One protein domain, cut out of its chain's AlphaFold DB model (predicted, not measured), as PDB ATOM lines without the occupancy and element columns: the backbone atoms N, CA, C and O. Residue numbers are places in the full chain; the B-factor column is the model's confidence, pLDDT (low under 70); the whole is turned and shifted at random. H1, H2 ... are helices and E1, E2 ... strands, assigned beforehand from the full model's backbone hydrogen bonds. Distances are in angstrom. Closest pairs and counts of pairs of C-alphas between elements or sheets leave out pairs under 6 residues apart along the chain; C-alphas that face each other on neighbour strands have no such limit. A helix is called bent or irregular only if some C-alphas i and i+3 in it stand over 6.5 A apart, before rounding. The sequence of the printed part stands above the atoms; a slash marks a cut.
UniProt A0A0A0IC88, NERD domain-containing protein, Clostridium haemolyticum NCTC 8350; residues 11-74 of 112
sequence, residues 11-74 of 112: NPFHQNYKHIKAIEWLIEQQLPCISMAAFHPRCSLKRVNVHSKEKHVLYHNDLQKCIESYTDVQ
ATOM      1  N   ASN A  11     183.870 204.093 255.656       90.19
ATOM      2  CA  ASN A  11     184.108 204.146 257.102       90.19
ATOM      3  C   ASN A  11     183.008 204.977 257.808       90.19
ATOM      4  O   ASN A  11     182.893 206.173 257.518       90.19
ATOM      5  N   PRO A  12     182.226 204.391 258.736       92.25
ATOM      6  CA  PRO A  12     181.093 205.069 259.363       92.25
ATOM      7  C   PRO A  12     181.519 206.298 260.175       92.25
ATOM      8  O   PRO A  12     180.832 207.310 260.143       92.25
ATOM      9  N   PHE A  13     182.695 206.294 260.809       93.38
ATOM     10  CA  PHE A  13     183.189 207.466 261.541       93.38
ATOM     11  C   PHE A  13     183.544 208.633 260.624       93.38
ATOM     12  O   PHE A  13     183.379 209.791 261.000       93.38
ATOM     13  N   HIS A  14     184.023 208.342 259.414       92.50
ATOM     14  CA  HIS A  14     184.287 209.383 258.428       92.50
ATOM     15  C   HIS A  14     182.983 209.951 257.851       92.50
ATOM     16  O   HIS A  14     182.909 211.147 257.576       92.50
ATOM     17  N   GLN A  15     181.949 209.114 257.699       92.62
ATOM     18  CA  GLN A  15     180.604 209.569 257.336       92.62
ATOM     19  C   GLN A  15     180.017 210.461 258.438       92.62
ATOM     20  O   GLN A  15     179.666 211.605 258.160       92.62
ATOM     21  N   ASN A  16     180.025 210.000 259.694       96.00
ATOM     22  CA  ASN A  16     179.553 210.769 260.847       96.00
ATOM     23  C   ASN A  16     180.271 212.117 260.967       96.00
ATOM     24  O   ASN A  16     179.616 213.134 261.148       96.00
ATOM     25  N   TYR A  17     181.596 212.157 260.787       95.62
ATOM     26  CA  TYR A  17     182.351 213.413 260.799       95.62
ATOM     27  C   TYR A  17     181.842 214.419 259.758       95.62
ATOM     28  O   TYR A  17     181.672 215.592 260.075       95.62
ATOM     29  N   LYS A  18     181.560 213.974 258.526       95.31
ATOM     30  CA  LYS A  18     181.010 214.858 257.486       95.31
ATOM     31  C   LYS A  18     179.616 215.356 257.840       95.31
ATOM     32  O   LYS A  18     179.335 216.525 257.607       95.31
ATOM     33  N   HIS A  19     178.768 214.495 258.404       94.25
ATOM     34  CA  HIS A  19     177.439 214.895 258.866       94.25
ATOM     35  C   HIS A  19     177.519 215.927 259.994       94.25
ATOM     36  O   HIS A  19     176.876 216.964 259.894       94.25
ATOM     37  N   ILE A  20     178.366 215.693 261.000       95.56
ATOM     38  CA  ILE A  20     178.602 216.636 262.100       95.56
ATOM     39  C   ILE A  20     179.080 217.976 261.540       95.56
ATOM     40  O   ILE A  20     178.460 218.993 261.812       95.56
ATOM     41  N   LYS A  21     180.102 217.984 260.674       96.56
ATOM     42  CA  LYS A  21     180.625 219.229 260.087       96.56
ATOM     43  C   LYS A  21     179.600 219.970 259.230       96.56
ATOM     44  O   LYS A  21     179.609 221.194 259.221       96.56
ATOM     45  N   ALA A  22     178.724 219.255 258.525       94.62
ATOM     46  CA  ALA A  22     177.641 219.874 257.766       94.62
ATOM     47  C   ALA A  22     176.597 220.527 258.686       94.62
ATOM     48  O   ALA A  22     176.139 221.627 258.389       94.62
ATOM     49  N   ILE A  23     176.254 219.878 259.804       94.50
ATOM     50  CA  ILE A  23     175.340 220.441 260.802       94.50
ATOM     51  C   ILE A  23     175.987 221.646 261.486       94.50
ATOM     52  O   ILE A  23     175.374 222.701 261.512       94.50
ATOM     53  N   GLU A  24     177.225 221.523 261.970       95.88
ATOM     54  CA  GLU A  24     177.971 222.618 262.612       95.88
ATOM     55  C   GLU A  24     178.113 223.835 261.696       95.88
ATOM     56  O   GLU A  24     177.986 224.968 262.147       95.88
ATOM     57  N   TRP A  25     178.351 223.608 260.400       96.06
ATOM     58  CA  TRP A  25     178.376 224.678 259.406       96.06
ATOM     59  C   TRP A  25     177.011 225.353 259.259       96.06
ATOM     60  O   TRP A  25     176.946 226.572 259.173       96.06
ATOM     61  N   LEU A  26     175.929 224.572 259.256       95.00
ATOM     62  CA  LEU A  26     174.573 225.093 259.127       95.00
ATOM     63  C   LEU A  26     174.135 225.925 260.344       95.00
ATOM     64  O   LEU A  26     173.406 226.897 260.179       95.00
ATOM     65  N   ILE A  27     174.533 225.522 261.552       94.00
ATOM     66  CA  ILE A  27     174.157 226.204 262.801       94.00
ATOM     67  C   ILE A  27     175.203 227.224 263.277       94.00
ATOM     68  O   ILE A  27     175.016 227.837 264.321       94.00
ATOM     69  N   GLU A  28     176.321 227.351 262.557       94.56
ATOM     70  CA  GLU A  28     177.453 228.231 262.879       94.56
ATOM     71  C   GLU A  28     178.071 228.001 264.275       94.56
ATOM     72  O   GLU A  28     178.652 228.899 264.884       94.56
ATOM     73  N   GLN A  29     177.994 226.769 264.786       93.69
ATOM     74  CA  GLN A  29     178.431 226.399 266.134       93.69
ATOM     75  C   GLN A  29     178.982 224.967 266.165       93.69
ATOM     76  O   GLN A  29     178.491 224.082 265.467       93.69
ATOM     77  N   GLN A  30     180.000 224.721 267.000       94.25
ATOM     78  CA  GLN A  30     180.477 223.361 267.281       94.25
ATOM     79  C   GLN A  30     179.524 222.624 268.221       94.25
ATOM     80  O   GLN A  30     179.089 223.181 269.230       94.25
ATOM     81  N   LEU A  31     179.246 221.357 267.921       93.00
ATOM     82  CA  LEU A  31     178.320 220.545 268.707       93.00
ATOM     83  C   LEU A  31     179.050 219.476 269.525       93.00
ATOM     84  O   LEU A  31     179.980 218.844 269.017       93.00
ATOM     85  N   PRO A  32     178.584 219.181 270.754       93.75
ATOM     86  CA  PRO A  32     179.099 218.087 271.575       93.75
ATOM     87  C   PRO A  32     178.588 216.723 271.063       93.75
ATOM     88  O   PRO A  32     177.867 215.997 271.745       93.75
ATOM     89  N   CYS A  33     178.912 216.378 269.814       94.38
ATOM     90  CA  CYS A  33     178.426 215.167 269.160       94.38
ATOM     91  C   CYS A  33     179.194 213.913 269.597       94.38
ATOM     92  O   CYS A  33     180.416 213.836 269.482       94.38
ATOM     93  N   ILE A  34     178.450 212.868 269.962       95.19
ATOM     94  CA  ILE A  34     178.985 211.523 270.193       95.19
ATOM     95  C   ILE A  34     178.779 210.698 268.921       95.19
ATOM     96  O   ILE A  34     177.660 210.527 268.440       95.19
ATOM     97  N   SER A  35     179.860 210.164 268.357       95.69
ATOM     98  CA  SER A  35     179.807 209.396 267.116       95.69
ATOM     99  C   SER A  35     179.673 207.904 267.403       95.69
ATOM    100  O   SER A  35     180.619 207.260 267.850       95.69
ATOM    101  N   MET A  36     178.543 207.309 267.035       95.62
ATOM    102  CA  MET A  36     178.288 205.880 267.228       95.62
ATOM    103  C   MET A  36     178.147 205.153 265.885       95.62
ATOM    104  O   MET A  36     177.557 205.676 264.940       95.62
ATOM    105  N   ALA A  37     178.688 203.939 265.795       94.69
ATOM    106  CA  ALA A  37     178.490 203.009 264.689       94.69
ATOM    107  C   ALA A  37     177.931 201.691 265.244       94.69
ATOM    108  O   ALA A  37     178.648 200.921 265.888       94.69
ATOM    109  N   ALA A  38     176.641 201.448 265.005       94.69
ATOM    110  CA  ALA A  38     175.943 200.260 265.476       94.69
ATOM    111  C   ALA A  38     175.844 199.198 264.371       94.69
ATOM    112  O   ALA A  38     175.474 199.497 263.235       94.69
ATOM    113  N   PHE A  39     176.144 197.946 264.711       93.44
ATOM    114  CA  PHE A  39     176.089 196.806 263.795       93.44
ATOM    115  C   PHE A  39     175.064 195.766 264.250       93.44
ATOM    116  O   PHE A  39     174.706 195.676 265.424       93.44
ATOM    117  N   HIS A  40     174.596 194.936 263.319       93.31
ATOM    118  CA  HIS A  40     173.742 193.807 263.670       93.31
ATOM    119  C   HIS A  40     174.538 192.764 264.487       93.31
ATOM    120  O   HIS A  40     175.672 192.473 264.112       93.31
ATOM    121  N   PRO A  41     173.978 192.132 265.540       92.06
ATOM    122  CA  PRO A  41     174.653 191.123 266.368       92.06
ATOM    123  C   PRO A  41     175.189 189.916 265.591       92.06
ATOM    124  O   PRO A  41     176.090 189.222 266.039       92.06
ATOM    125  N   ARG A  42     174.630 189.656 264.403       90.62
ATOM    126  CA  ARG A  42     175.108 188.605 263.483       90.62
ATOM    127  C   ARG A  42     176.352 189.010 262.676       90.62
ATOM    128  O   ARG A  42     176.893 188.183 261.948       90.62
ATOM    129  N   CYS A  43     176.790 190.265 262.747       87.81
ATOM    130  CA  CYS A  43     178.022 190.717 262.112       87.81
ATOM    131  C   CYS A  43     179.226 190.291 262.955       87.81
ATOM    132  O   CYS A  43     179.246 190.491 264.161       87.81
ATOM    133  N   SER A  44     180.272 189.769 262.315       85.31
ATOM    134  CA  SER A  44     181.562 189.568 262.980       85.31
ATOM    135  C   SER A  44     182.465 190.766 262.717       85.31
ATOM    136  O   SER A  44     183.021 190.903 261.624       85.31
ATOM    137  N   LEU A  45     182.618 191.630 263.716       86.06
ATOM    138  CA  LEU A  45     183.546 192.755 263.655       86.06
ATOM    139  C   LEU A  45     184.987 192.252 263.807       86.06
ATOM    140  O   LEU A  45     185.313 191.535 264.749       86.06
ATOM    141  N   LYS A  46     185.861 192.606 262.862       81.75
ATOM    142  CA  LYS A  46     187.282 192.227 262.878       81.75
ATOM    143  C   LYS A  46     188.140 193.481 262.845       81.75
ATOM    144  O   LYS A  46     187.887 194.355 262.023       81.75
ATOM    145  N   ARG A  47     189.192 193.517 263.674       78.38
ATOM    146  CA  ARG A  47     190.205 194.594 263.696       78.38
ATOM    147  C   ARG A  47     189.596 195.990 263.902       78.38
ATOM    148  O   ARG A  47     189.950 196.938 263.207       78.38
ATOM    149  N   VAL A  48     188.658 196.100 264.840       81.12
ATOM    150  CA  VAL A  48     188.064 197.382 265.226       81.12
ATOM    151  C   VAL A  48     188.877 197.962 266.376       81.12
ATOM    152  O   VAL A  48     188.783 197.481 267.498       81.12
ATOM    153  N   ASN A  49     189.661 198.998 266.081       80.88
ATOM    154  CA  ASN A  49     190.409 199.761 267.074       80.88
ATOM    155  C   ASN A  49     189.823 201.172 267.130       80.88
ATOM    156  O   ASN A  49     189.986 201.950 266.188       80.88
ATOM    157  N   VAL A  50     189.117 201.491 268.213       82.44
ATOM    158  CA  VAL A  50     188.583 202.833 268.460       82.44
ATOM    159  C   VAL A  50     189.127 203.327 269.788       82.44
ATOM    160  O   VAL A  50     188.868 202.745 270.835       82.44
ATOM    161  N   HIS A  51     189.916 204.396 269.721       76.06
ATOM    162  CA  HIS A  51     190.596 204.999 270.861       76.06
ATOM    163  C   HIS A  51     190.093 206.437 271.024       76.06
ATOM    164  O   HIS A  51     190.764 207.391 270.645       76.06
ATOM    165  N   SER A  52     188.847 206.600 271.464       85.56
ATOM    166  CA  SER A  52     188.268 207.907 271.800       85.56
ATOM    167  C   SER A  52     187.012 207.705 272.641       85.56
ATOM    168  O   SER A  52     186.220 206.812 272.352       85.56
ATOM    169  N   LYS A  53     186.829 208.544 273.667       82.88
ATOM    170  CA  LYS A  53     185.671 208.497 274.575       82.88
ATOM    171  C   LYS A  53     184.349 208.844 273.870       82.88
ATOM    172  O   LYS A  53     183.290 208.387 274.286       82.88
ATOM    173  N   GLU A  54     184.411 209.618 272.790       88.88
ATOM    174  CA  GLU A  54     183.245 210.090 272.027       88.88
ATOM    175  C   GLU A  54     182.947 209.222 270.795       88.88
ATOM    176  O   GLU A  54     182.114 209.587 269.963       88.88
ATOM    177  N   LYS A  55     183.643 208.089 270.628       94.00
ATOM    178  CA  LYS A  55     183.466 207.195 269.480       94.00
ATOM    179  C   LYS A  55     183.155 205.781 269.934       94.00
ATOM    180  O   LYS A  55     183.964 205.154 270.606       94.00
ATOM    181  N   HIS A  56     182.036 205.248 269.455       95.06
ATOM    182  CA  HIS A  56     181.586 203.900 269.803       95.06
ATOM    183  C   HIS A  56     181.406 203.023 268.581       95.06
ATOM    184  O   HIS A  56     180.790 203.431 267.597       95.06
ATOM    185  N   VAL A  57     181.904 201.790 268.671       94.50
ATOM    186  CA  VAL A  57     181.490 200.687 267.799       94.50
ATOM    187  C   VAL A  57     180.836 199.640 268.674       94.50
ATOM    188  O   VAL A  57     181.480 199.101 269.570       94.50
ATOM    189  N   LEU A  58     179.566 199.357 268.411       94.19
ATOM    190  CA  LEU A  58     178.756 198.477 269.246       94.19
ATOM    191  C   LEU A  58     177.764 197.673 268.405       94.19
ATOM    192  O   LEU A  58     177.562 197.948 267.219       94.19
ATOM    193  N   TYR A  59     177.139 196.670 269.012       95.75
ATOM    194  CA  TYR A  59     175.994 195.997 268.407       95.75
ATOM    195  C   TYR A  59     174.704 196.722 268.780       95.75
ATOM    196  O   TYR A  59     174.612 197.295 269.859       95.75
ATOM    197  N   HIS A  60     173.683 196.689 267.919       93.56
ATOM    198  CA  HIS A  60     172.459 197.474 268.149       93.56
ATOM    199  C   HIS A  60     171.759 197.166 269.482       93.56
ATOM    200  O   HIS A  60     171.087 198.038 270.018       93.56
ATOM    201  N   ASN A  61     171.931 195.960 270.037       95.69
ATOM    202  CA  ASN A  61     171.386 195.592 271.349       95.69
ATOM    203  C   ASN A  61     171.997 196.413 272.498       95.69
ATOM    204  O   ASN A  61     171.339 196.622 273.510       95.69
ATOM    205  N   ASP A  62     173.226 196.901 272.332       95.69
ATOM    206  CA  ASP A  62     173.943 197.694 273.333       95.69
ATOM    207  C   ASP A  62     173.767 199.207 273.116       95.69
ATOM    208  O   ASP A  62     174.232 200.007 273.929       95.69
ATOM    209  N   LEU A  63     173.105 199.619 272.024       95.88
ATOM    210  CA  LEU A  63     172.988 201.026 271.635       95.88
ATOM    211  C   LEU A  63     172.229 201.838 272.684       95.88
ATOM    212  O   LEU A  63     172.712 202.886 273.101       95.88
ATOM    213  N   GLN A  64     171.074 201.341 273.133       96.69
ATOM    214  CA  GLN A  64     170.260 202.019 274.142       96.69
ATOM    215  C   GLN A  64     171.056 202.232 275.433       96.69
ATOM    216  O   GLN A  64     171.195 203.362 275.889       96.69
ATOM    217  N   LYS A  65     171.668 201.163 275.955       97.00
ATOM    218  CA  LYS A  65     172.498 201.218 277.163       97.00
ATOM    219  C   LYS A  65     173.657 202.211 277.024       97.00
ATOM    220  O   LYS A  65     174.007 202.887 277.986       97.00
ATOM    221  N   CYS A  66     174.273 202.291 275.845       95.81
ATOM    222  CA  CYS A  66     175.333 203.258 275.574       95.81
ATOM    223  C   CYS A  66     174.804 204.698 275.594       95.81
ATOM    224  O   CYS A  66     175.407 205.538 276.254       95.81
ATOM    225  N   ILE A  67     173.672 204.977 274.940       95.44
ATOM    226  CA  ILE A  67     173.040 206.307 274.942       95.44
ATOM    227  C   ILE A  67     172.662 206.722 276.370       95.44
ATOM    228  O   ILE A  67     173.022 207.810 276.801       95.44
ATOM    229  N   GLU A  68     172.020 205.834 277.129       96.44
ATOM    230  CA  GLU A  68     171.585 206.090 278.510       96.44
ATOM    231  C   GLU A  68     172.751 206.274 279.494       96.44
ATOM    232  O   GLU A  68     172.568 206.849 280.563       96.44
ATOM    233  N   SER A  69     173.963 205.827 279.143       95.56
ATOM    234  CA  SER A  69     175.159 206.058 279.965       95.56
ATOM    235  C   SER A  69     175.648 207.513 279.948       95.56
ATOM    236  O   SER A  69     176.452 207.898 280.795       95.56
ATOM    237  N   TYR A  70     175.164 208.327 279.006       94.75
ATOM    238  CA  TYR A  70     175.453 209.754 278.937       94.75
ATOM    239  C   TYR A  70     174.438 210.538 279.765       94.75
ATOM    240  O   TYR A  70     173.357 210.881 279.293       94.75
ATOM    241  N   THR A  71     174.805 210.828 281.009       94.75
ATOM    242  CA  THR A  71     173.952 211.562 281.957       94.75
ATOM    243  C   THR A  71     174.247 213.059 282.001       94.75
ATOM    244  O   THR A  71     173.431 213.831 282.500       94.75
ATOM    245  N   ASP A  72     175.412 213.474 281.500       94.75
ATOM    246  CA  ASP A  72     175.847 214.867 281.534       94.75
ATOM    247  C   ASP A  72     175.069 215.693 280.503       94.75
ATOM    248  O   ASP A  72     175.179 215.473 279.294       94.75
ATOM    249  N   VAL A  73     174.302 216.675 280.976       94.25
ATOM    250  CA  VAL A  73     173.562 217.599 280.109       94.25
ATOM    251  C   VAL A  73     174.545 218.580 279.463       94.25
ATOM    252  O   VAL A  73     175.173 219.375 280.156       94.25
ATOM    253  N   GLN A  74     174.677 218.517 278.135       95.00
ATOM    254  CA  GLN A  74     175.580 219.375 277.345       95.00
ATOM    255  C   GLN A  74     174.852 220.469 276.551       95.00
ATOM    256  O   GLN A  74     175.497 221.373 276.034       95.00
TER     257      GLN A  74
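AT A GLANCE: This is residues 11 to 74 of the 112 residues of the protein "NERD domain-containing protein" of Clostridium haemolyticum NCTC 8350 (UniProt A0A0A0IC88). A small ribbon of two parallel strands, E1 and E2, lies between two helices: the long H1 reaches E1 with its first part and runs on well beyond the strands, and the short H2 folds back from the end of E2 on the other side. A wide loop, residues 40 to 54, joins the two strands. The printed part has 64 residues, with two named helices and two named strands in the order H1, E1, E2, H2; the sheet's order is E1, E2, and the class is mixed, helices and strands. The whole is only just loose, close to compact, with a radius of gyration of the C-alphas of 13.2 A, and it spans 39 by 27 by 19 A.

IN THESE COORDINATES: E1 is residues 35 to 39, 13.5 A from first to last C-alpha, beginning at C-alpha 35 at (179.807, 209.396, 267.116). E2 is residues 55 to 59, also 13.5 A long. H1, the longest helix, is residues 12 to 27, 22.5 A long, from C-alpha 12 at (181.093, 205.069, 259.363). H2 is residues 60 to 68, 13.5 A long, and ends at C-alpha 68 at (171.585, 206.090, 278.510). H2 is irregular: C-alphas 61 and 64 are 7.1 A apart.

HOW THE PARTS SIT: E1 and E2 are parallel neighbours, with 18 degrees between their directions. The C-alphas of Met 36 and His 56, which face each other, are 4.6 A apart. Across the pair, N 37 and O 56 are within hydrogen-bond range at 2.8 A, and N 58 and O 37 at 3.1 A. The closest C-alphas of H1 and E1 are those of Pro 12 and Ala 37, 6.3 A apart. Those of H1 and E2, Phe 13 and Lys 55, are 7.9 A apart. The closest C-alphas of E1 and H2 are those of Ala 38 and His 60, 5.2 A apart. H1 and H2 are apart. In H1 every O i to N i+4 pair is within hydrogen-bond range; in H2 it is 3 of 5.

THE WHOLE: The two C-alphas farthest apart are those of Glu 28 and Arg 42, at 39.7 A. The printed part runs from residue 11 to residue 74 and has no cut. The link from E1 to E2 is long, with 15 residues; that from H1 to E1 is short, with 7; that from E2 to H2 is tight, with 0 residues between them. The mean pLDDT of the printed part is 92.4, and no printed residue is under 70.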